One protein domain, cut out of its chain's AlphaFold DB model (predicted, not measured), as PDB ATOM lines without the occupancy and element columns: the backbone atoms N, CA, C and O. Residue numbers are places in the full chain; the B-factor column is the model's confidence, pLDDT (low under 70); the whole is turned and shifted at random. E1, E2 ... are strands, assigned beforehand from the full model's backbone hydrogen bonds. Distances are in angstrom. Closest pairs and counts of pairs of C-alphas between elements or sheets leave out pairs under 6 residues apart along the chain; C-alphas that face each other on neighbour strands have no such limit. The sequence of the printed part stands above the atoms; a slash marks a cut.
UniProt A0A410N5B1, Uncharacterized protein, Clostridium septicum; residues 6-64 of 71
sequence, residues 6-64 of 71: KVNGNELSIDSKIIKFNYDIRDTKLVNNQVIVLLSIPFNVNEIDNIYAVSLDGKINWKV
ATOM      1  N   LYS A   6       4.508   5.635  21.385       96.88
ATOM      2  CA  LYS A   6       3.444   6.057  20.460       96.88
ATOM      3  C   LYS A   6       2.931   4.866  19.662       96.88
ATOM      4  O   LYS A   6       3.697   3.966  19.332       96.88
ATOM      5  N   VAL A   7       1.650   4.906  19.318       97.62
ATOM      6  CA  VAL A   7       0.977   3.899  18.492       97.62
ATOM      7  C   VAL A   7       0.384   4.584  17.267       97.62
ATOM      8  O   VAL A   7      -0.242   5.636  17.397       97.62
ATOM      9  N   ASN A   8       0.584   3.993  16.091       97.62
ATOM     10  CA  ASN A   8      -0.008   4.436  14.832       97.62
ATOM     11  C   ASN A   8      -0.390   3.218  13.979       97.62
ATOM     12  O   ASN A   8       0.480   2.603  13.366       97.62
ATOM     13  N   GLY A   9      -1.676   2.853  13.955       97.81
ATOM     14  CA  GLY A   9      -2.140   1.641  13.269       97.81
ATOM     15  C   GLY A   9      -1.428   0.396  13.800       97.81
ATOM     16  O   GLY A   9      -1.510   0.088  14.988       97.81
ATOM     17  N   ASN A  10      -0.678  -0.286  12.937       97.75
ATOM     18  CA  ASN A  10       0.117  -1.468  13.270       97.75
ATOM     19  C   ASN A  10       1.568  -1.175  13.689       97.75
ATOM     20  O   ASN A  10       2.384  -2.098  13.751       97.75
ATOM     21  N   GLU A  11       1.919   0.083  13.956       98.12
ATOM     22  CA  GLU A  11       3.278   0.492  14.319       98.12
ATOM     23  C   GLU A  11       3.352   0.976  15.772       98.12
ATOM     24  O   GLU A  11       2.659   1.910  16.186       98.12
ATOM     25  N   LEU A  12       4.236   0.346  16.548       98.06
ATOM     26  CA  LEU A  12       4.652   0.794  17.874       98.06
ATOM     27  C   LEU A  12       5.974   1.547  17.739       98.06
ATOM     28  O   LEU A  12       6.968   0.988  17.279       98.06
ATOM     29  N   SER A  13       5.998   2.796  18.187       97.44
ATOM     30  CA  SER A  13       7.223   3.582  18.307       97.44
ATOM     31  C   SER A  13       7.655   3.664  19.768       97.44
ATOM     32  O   SER A  13       6.867   4.091  20.614       97.44
ATOM     33  N   ILE A  14       8.901   3.288  20.051       96.31
ATOM     34  CA  ILE A  14       9.566   3.492  21.344       96.31
ATOM     35  C   ILE A  14      10.804   4.350  21.082       96.31
ATOM     36  O   ILE A  14      11.771   3.892  20.471       96.31
ATOM     37  N   ASP A  15      10.749   5.615  21.494       93.06
ATOM     38  CA  ASP A  15      11.724   6.650  21.140       93.06
ATOM     39  C   ASP A  15      11.951   6.736  19.617       93.06
ATOM     40  O   ASP A  15      11.056   7.154  18.881       93.06
ATOM     41  N   SER A  16      13.133   6.349  19.130       91.94
ATOM     42  CA  SER A  16      13.482   6.341  17.703       91.94
ATOM     43  C   SER A  16      13.277   4.980  17.026       91.94
ATOM     44  O   SER A  16      13.630   4.822  15.858       91.94
ATOM     45  N   LYS A  17      12.787   3.973  17.755       95.19
ATOM     46  CA  LYS A  17      12.643   2.597  17.268       95.19
ATOM     47  C   LYS A  17      11.208   2.333  16.859       95.19
ATOM     48  O   LYS A  17      10.288   2.666  17.600       95.19
ATOM     49  N   ILE A  18      11.039   1.697  15.705       96.75
ATOM     50  CA  ILE A  18       9.733   1.348  15.146       96.75
ATOM     51  C   ILE A  18       9.631  -0.171  15.067       96.75
ATOM     52  O   ILE A  18      10.508  -0.834  14.513       96.75
ATOM     53  N   ILE A  19       8.553  -0.704  15.625       97.38
ATOM     54  CA  ILE A  19       8.189  -2.115  15.591       97.38
ATOM     55  C   ILE A  19       6.871  -2.210  14.834       97.38
ATOM     56  O   ILE A  19       5.905  -1.535  15.185       97.38
ATOM     57  N   LYS A  20       6.841  -3.040  13.790       97.50
ATOM     58  CA  LYS A  20       5.672  -3.219  12.930       97.50
ATOM     59  C   LYS A  20       5.047  -4.588  13.154       97.50
ATOM     60  O   LYS A  20       5.753  -5.594  13.148       97.50
ATOM     61  N   PHE A  21       3.733  -4.607  13.331       95.44
ATOM     62  CA  PHE A  21       2.938  -5.814  13.532       95.44
ATOM     63  C   PHE A  21       2.114  -6.150  12.285       95.44
ATOM     64  O   PHE A  21       1.887  -5.306  11.417       95.44
ATOM     65  N   ASN A  22       1.644  -7.394  12.199       93.50
ATOM     66  CA  ASN A  22       0.819  -7.852  11.075       93.50
ATOM     67  C   ASN A  22      -0.604  -7.271  11.099       93.50
ATOM     68  O   ASN A  22      -1.243  -7.182  10.055       93.50
ATOM     69  N   TYR A  23      -1.077  -6.856  12.275       94.88
ATOM     70  CA  TYR A  23      -2.397  -6.268  12.484       94.88
ATOM     71  C   TYR A  23      -2.280  -4.962  13.257       94.88
ATOM     72  O   TYR A  23      -1.275  -4.719  13.932       94.88
ATOM     73  N   ASP A  24      -3.331  -4.150  13.190       97.12
ATOM     74  CA  ASP A  24      -3.416  -2.911  13.952       97.12
ATOM     75  C   ASP A  24      -3.325  -3.167  15.455       97.12
ATOM     76  O   ASP A  24      -3.862  -4.141  15.991       97.12
ATOM     77  N   ILE A  25      -2.661  -2.253  16.151       97.88
ATOM     78  CA  ILE A  25      -2.543  -2.279  17.599       97.88
ATOM     79  C   ILE A  25      -3.869  -1.804  18.187       97.88
ATOM     80  O   ILE A  25      -4.328  -0.692  17.930       97.88
ATOM     81  N   ARG A  26      -4.485  -2.662  18.999       97.19
ATOM     82  CA  ARG A  26      -5.707  -2.348  19.740       97.19
ATOM     83  C   ARG A  26      -5.417  -1.489  20.959       97.19
ATOM     84  O   ARG A  26      -6.146  -0.543  21.231       97.19
ATOM     85  N   ASP A  27      -4.405  -1.889  21.724       97.56
ATOM     86  CA  ASP A  27      -4.043  -1.258  22.989       97.56
ATOM     87  C   ASP A  27      -2.590  -1.577  23.366       97.56
ATOM     88  O   ASP A  27      -2.006  -2.562  22.897       97.56
ATOM     89  N   THR A  28      -2.011  -0.752  24.238       97.31
ATOM     90  CA  THR A  28      -0.674  -0.959  24.799       97.31
ATOM     91  C   THR A  28      -0.624  -0.631  26.283       97.31
ATOM     92  O   THR A  28      -1.262   0.313  26.747       97.31
ATOM     93  N   LYS A  29       0.197  -1.363  27.041       96.75
ATOM     94  CA  LYS A  29       0.413  -1.098  28.467       96.75
ATOM     95  C   LYS A  29       1.871  -1.271  28.862       96.75
ATOM     96  O   LYS A  29       2.468  -2.308  28.600       96.75
ATOM     97  N   LEU A  30       2.432  -0.283  29.557       95.19
ATOM     98  CA  LEU A  30       3.764  -0.391  30.150       95.19
ATOM     99  C   LEU A  30       3.695  -1.199  31.456       95.19
ATOM    100  O   LEU A  30       3.026  -0.792  32.407       95.19
ATOM    101  N   VAL A  31       4.391  -2.335  31.512       94.00
ATOM    102  CA  VAL A  31       4.474  -3.226  32.681       94.00
ATOM    103  C   VAL A  31       5.913  -3.710  32.832       94.00
ATOM    104  O   VAL A  31       6.487  -4.226  31.881       94.00
ATOM    105  N   ASN A  32       6.505  -3.559  34.021       91.12
ATOM    106  CA  ASN A  32       7.840  -4.083  34.350       91.12
ATOM    107  C   ASN A  32       8.901  -3.827  33.260       91.12
ATOM    108  O   ASN A  32       9.626  -4.733  32.854       91.12
ATOM    109  N   ASN A  33       8.987  -2.576  32.793       92.62
ATOM    110  CA  ASN A  33       9.966  -2.143  31.791       92.62
ATOM    111  C   ASN A  33       9.785  -2.784  30.397       92.62
ATOM    112  O   ASN A  33      10.744  -2.917  29.634       92.62
ATOM    113  N   GLN A  34       8.557  -3.190  30.070       95.81
ATOM    114  CA  GLN A  34       8.158  -3.741  28.777       95.81
ATOM    115  C   GLN A  34       6.800  -3.168  28.368       95.81
ATOM    116  O   GLN A  34       5.941  -2.903  29.209       95.81
ATOM    117  N   VAL A  35       6.598  -2.978  27.073       97.31
ATOM    118  CA  VAL A  35       5.311  -2.622  26.489       97.31
ATOM    119  C   VAL A  35       4.593  -3.912  26.122       97.31
ATOM    120  O   VAL A  35       5.044  -4.663  25.258       97.31
ATOM    121  N   ILE A  36       3.475  -4.170  26.788       97.81
ATOM    122  CA  ILE A  36       2.525  -5.202  26.387       97.81
ATOM    123  C   ILE A  36       1.680  -4.626  25.259       97.81
ATOM    124  O   ILE A  36       1.082  -3.564  25.431       97.81
ATOM    125  N   VAL A  37       1.645  -5.307  24.120       98.00
ATOM    126  CA  VAL A  37       0.913  -4.903  22.917       98.00
ATOM    127  C   VAL A  37      -0.188  -5.915  22.663       98.00
ATOM    128  O   VAL A  37       0.089  -7.112  22.607       98.00
ATOM    129  N   LEU A  38      -1.415  -5.435  22.493       97.19
ATOM    130  CA  LEU A  38      -2.558  -6.234  22.069       97.19
ATOM    131  C   LEU A  38      -2.918  -5.870  20.628       97.19
ATOM    132  O   LEU A  38      -3.148  -4.699  20.328       97.19
ATOM    133  N   LEU A  39      -3.014  -6.865  19.750       96.25
ATOM    134  CA  LEU A  39      -3.410  -6.684  18.354       96.25
ATOM    135  C   LEU A  39      -4.925  -6.839  18.145       96.25
ATOM    136  O   LEU A  39      -5.592  -7.646  18.796       96.25
ATOM    137  N   SER A  40      -5.461  -6.084  17.186       94.44
ATOM    138  CA  SER A  40      -6.838  -6.179  16.685       94.44
ATOM    139  C   SER A  40      -6.945  -7.262  15.608       94.44
ATOM    140  O   SER A  40      -7.078  -6.960  14.423       94.44
ATOM    141  N   ILE A  41      -6.865  -8.534  16.007       90.12
ATOM    142  CA  ILE A  41      -6.985  -9.660  15.070       90.12
ATOM    143  C   ILE A  41      -8.444  -9.802  14.571       90.12
ATOM    144  O   ILE A  41      -9.366  -9.794  15.394       90.12
ATOM    145  N   PRO A  42      -8.685  -9.937  13.249       87.50
ATOM    146  CA  PRO A  42     -10.013 -10.186  12.684       87.50
ATOM    147  C   PRO A  42     -10.662 -11.487  13.185       87.50
ATOM    148  O   PRO A  42      -9.991 -12.486  13.410       87.50
ATOM    149  N   PHE A  43     -11.995 -11.525  13.278       79.38
ATOM    150  CA  PHE A  43     -12.735 -12.705  13.765       79.38
ATOM    151  C   PHE A  43     -12.619 -13.959  12.882       79.38
ATOM    152  O   PHE A  43     -12.972 -15.050  13.320       79.38
ATOM    153  N   ASN A  44     -12.186 -13.816  11.630       84.56
ATOM    154  CA  ASN A  44     -12.163 -14.879  10.626       84.56
ATOM    155  C   ASN A  44     -10.778 -15.515  10.422       84.56
ATOM    156  O   ASN A  44     -10.591 -16.237   9.442       84.56
ATOM    157  N   VAL A  45      -9.813 -15.258  11.311       82.50
ATOM    158  CA  VAL A  45      -8.490 -15.893  11.268       82.50
ATOM    159  C   VAL A  45      -8.253 -16.746  12.515       82.50
ATOM    160  O   VAL A  45      -8.657 -16.388  13.616       82.50
ATOM    161  N   ASN A  46      -7.565 -17.878  12.346       76.31
ATOM    162  CA  ASN A  46      -7.220 -18.802  13.437       76.31
ATOM    163  C   ASN A  46      -5.949 -18.377  14.202       76.31
ATOM    164  O   ASN A  46      -5.254 -19.213  14.779       76.31
ATOM    165  N   GLU A  47      -5.607 -17.090  14.171       79.44
ATOM    166  CA  GLU A  47      -4.421 -16.551  14.827       79.44
ATOM    167  C   GLU A  47      -4.779 -16.089  16.241       79.44
ATOM    168  O   GLU A  47      -5.597 -15.190  16.424       79.44
ATOM    169  N   ILE A  48      -4.176 -16.726  17.246       78.88
ATOM    170  CA  ILE A  48      -4.366 -16.368  18.661       78.88
ATOM    171  C   ILE A  48      -3.116 -15.745  19.290       78.88
ATOM    172  O   ILE A  48      -3.135 -15.368  20.459       78.88
ATOM    173  N   ASP A  49      -2.058 -15.561  18.499       83.25
ATOM    174  CA  ASP A  49      -0.795 -14.925  18.878       83.25
ATOM    175  C   ASP A  49      -0.942 -13.386  18.931       83.25
ATOM    176  O   ASP A  49      -0.191 -12.636  18.311       83.25
ATOM    177  N   ASN A  50      -1.959 -12.884  19.634       92.44
ATOM    178  CA  ASN A  50      -2.370 -11.476  19.584       92.44
ATOM    179  C   ASN A  50      -1.721 -10.581  20.646       92.44
ATOM    180  O   ASN A  50      -1.976  -9.375  20.651       92.44
ATOM    181  N   ILE A  51      -0.921 -11.147  21.552       95.25
ATOM    182  CA  ILE A  51      -0.275 -10.415  22.644       95.25
ATOM    183  C   ILE A  51       1.238 -10.564  22.544       95.25
ATOM    184  O   ILE A  51       1.765 -11.676  22.494       95.25
ATOM    185  N   TYR A  52       1.930  -9.428  22.587       96.94
ATOM    186  CA  TYR A  52       3.386  -9.333  22.529       96.94
ATOM    187  C   TYR A  52       3.912  -8.577  23.742       96.94
ATOM    188  O   TYR A  52       3.285  -7.625  24.205       96.94
ATOM    189  N   ALA A  53       5.101  -8.946  24.206       97.19
ATOM    190  CA  ALA A  53       5.888  -8.135  25.120       97.19
ATOM    191  C   ALA A  53       7.128  -7.599  24.409       97.19
ATOM    192  O   ALA A  53       7.991  -8.360  23.964       97.19
ATOM    193  N   VAL A  54       7.213  -6.276  24.319       97.69
ATOM    194  CA  VAL A  54       8.300  -5.551  23.661       97.69
ATOM    195  C   VAL A  54       9.114  -4.833  24.728       97.69
ATOM    196  O   VAL A  54       8.571  -4.053  25.508       97.69
ATOM    197  N   SER A  55      10.415  -5.077  24.814       96.50
ATOM    198  CA  SER A  55      11.288  -4.301  25.696       96.50
ATOM    199  C   SER A  55      11.426  -2.859  25.210       96.50
ATOM    200  O   SER A  55      11.201  -2.538  24.045       96.50
ATOM    201  N   LEU A  56      11.836  -1.963  26.108       95.19
ATOM    202  CA  LEU A  56      12.027  -0.543  25.781       95.19
ATOM    203  C   LEU A  56      13.135  -0.290  24.743       95.19
ATOM    204  O   LEU A  56      13.202   0.775  24.147       95.19
ATOM    205  N   ASP A  57      13.983  -1.281  24.468       94.19
ATOM    206  CA  ASP A  57      14.942  -1.246  23.366       94.19
ATOM    207  C   ASP A  57      14.361  -1.768  22.033       94.19
ATOM    208  O   ASP A  57      15.113  -1.934  21.072       94.19
ATOM    209  N   GLY A  58      13.051  -1.998  21.949       93.94
ATOM    210  CA  GLY A  58      12.345  -2.394  20.732       93.94
ATOM    211  C   GLY A  58      12.482  -3.867  20.349       93.94
ATOM    212  O   GLY A  58      12.087  -4.241  19.246       93.94
ATOM    213  N   LYS A  59      13.025  -4.717  21.225       95.69
ATOM    214  CA  LYS A  59      13.082  -6.165  21.001       95.69
ATOM    215  C   LYS A  59      11.784  -6.835  21.465       95.69
ATOM    216  O   LYS A  59      11.258  -6.533  22.530       95.69
ATOM    217  N   ILE A  60      11.275  -7.788  20.686       95.44
ATOM    218  CA  ILE A  60      10.194  -8.675  21.137       95.44
ATOM    219  C   ILE A  60      10.806  -9.718  22.082       95.44
ATOM    220  O   ILE A  60      11.647 -10.516  21.666       95.44
ATOM    221  N   ASN A  61      10.408  -9.695  23.354       95.12
ATOM    222  CA  ASN A  61      10.875 -10.640  24.372       95.12
ATOM    223  C   ASN A  61      10.129 -11.968  24.296       95.12
ATOM    224  O   ASN A  61      10.745 -13.028  24.360       95.12
ATOM    225  N   TRP A  62       8.805 -11.898  24.182       94.38
ATOM    226  CA  TRP A  62       7.923 -13.047  24.017       94.38
ATOM    227  C   TRP A  62       6.615 -12.611  23.351       94.38
ATOM    228  O   TRP A  62       6.266 -11.428  23.341       94.38
ATOM    229  N   LYS A  63       5.893 -13.582  22.798       93.62
ATOM    230  CA  LYS A  63       4.514 -13.449  22.325       93.62
ATOM    231  C   LYS A  63       3.701 -14.635  22.839       93.62
ATOM    232  O   LYS A  63       4.283 -15.674  23.146       93.62
ATOM    233  N   VAL A  64       2.388 -14.476  22.965       90.00
ATOM    234  CA  VAL A  64       1.500 -15.632  23.153       90.00
ATOM    235  C   VAL A  64       1.598 -16.505  21.906       90.00
ATOM    236  O   VAL A  64       1.641 -15.982  20.796       90.00
TER     237      VAL A  64
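This is residues 6 to 64 of the 71 residues of an uncharacterized protein of Clostridium septicum (UniProt A0A410N5B1). A twisted sheet of four strands, E4 to E7, and a smaller sheet of three, E1 to E3, lie partly face to face as a loose two-layer arrangement, nearest each other where E4 begins beside E1 and E2. The loop of residues 40 to 50 reaches past one end of both sheets, to Asn 44. The printed part has 59 residues, with no named helix and seven strands, E1 to E7 in chain order; the class is all strand. The sheets, in order E4 - E5 - E6 - E7 and E1 - E2 - E3, are antiparallel. The whole is compact, with a radius of gyration of the C-alphas of 11.0 A, yet elongated, spanning 33 by 20 by 15 A.

In the larger sheet, E4 is residues 25 to 31, 16.7 A, from C-alpha 25 at (-2.543, -2.279, 17.599); E5 is 34 to 39, 15.8 A; E6 is 51 to 55, 13.4 A; E7 is 60 to 63, 7.5 A, ending at C-alpha 63 at (4.514, -13.449, 22.325). In the smaller, E1 is residues 6 to 8, 6.8 A, from C-alpha 6 at (3.444, 6.057, 20.460); E2 is 11 to 14, 9.9 A; E3 is 17 to 20, 10.1 A.

E4 to E7 form a meander, each strand the antiparallel neighbour of the one before, with E4 and E7 as edge strands. Hairpin E4 and E5 has N 29 and O 36 within hydrogen-bond range at 2.9 A; hairpin E5 and E6 has N 35 and O 54 at 2.7 A; hairpin E6 and E7 has N 61 and O 53 at 2.8 A. E1 to E3 form a second meander, with N 13 and O 6 at 2.8 A and N 19 and O 12 at 2.8 A. Between the sheets, the closest C-alphas of E1 and E4 are Val 7 and Ile 25, 7.2 A; E2 and E5 are only just apart, at 8.5 A.

The C-alphas farthest apart are those of Ser 16 and Asn 44, 34.0 A. The link E5 to E6, of 11 residues, is long. The printed part has no cut, and no printed residue is under 70 in pLDDT.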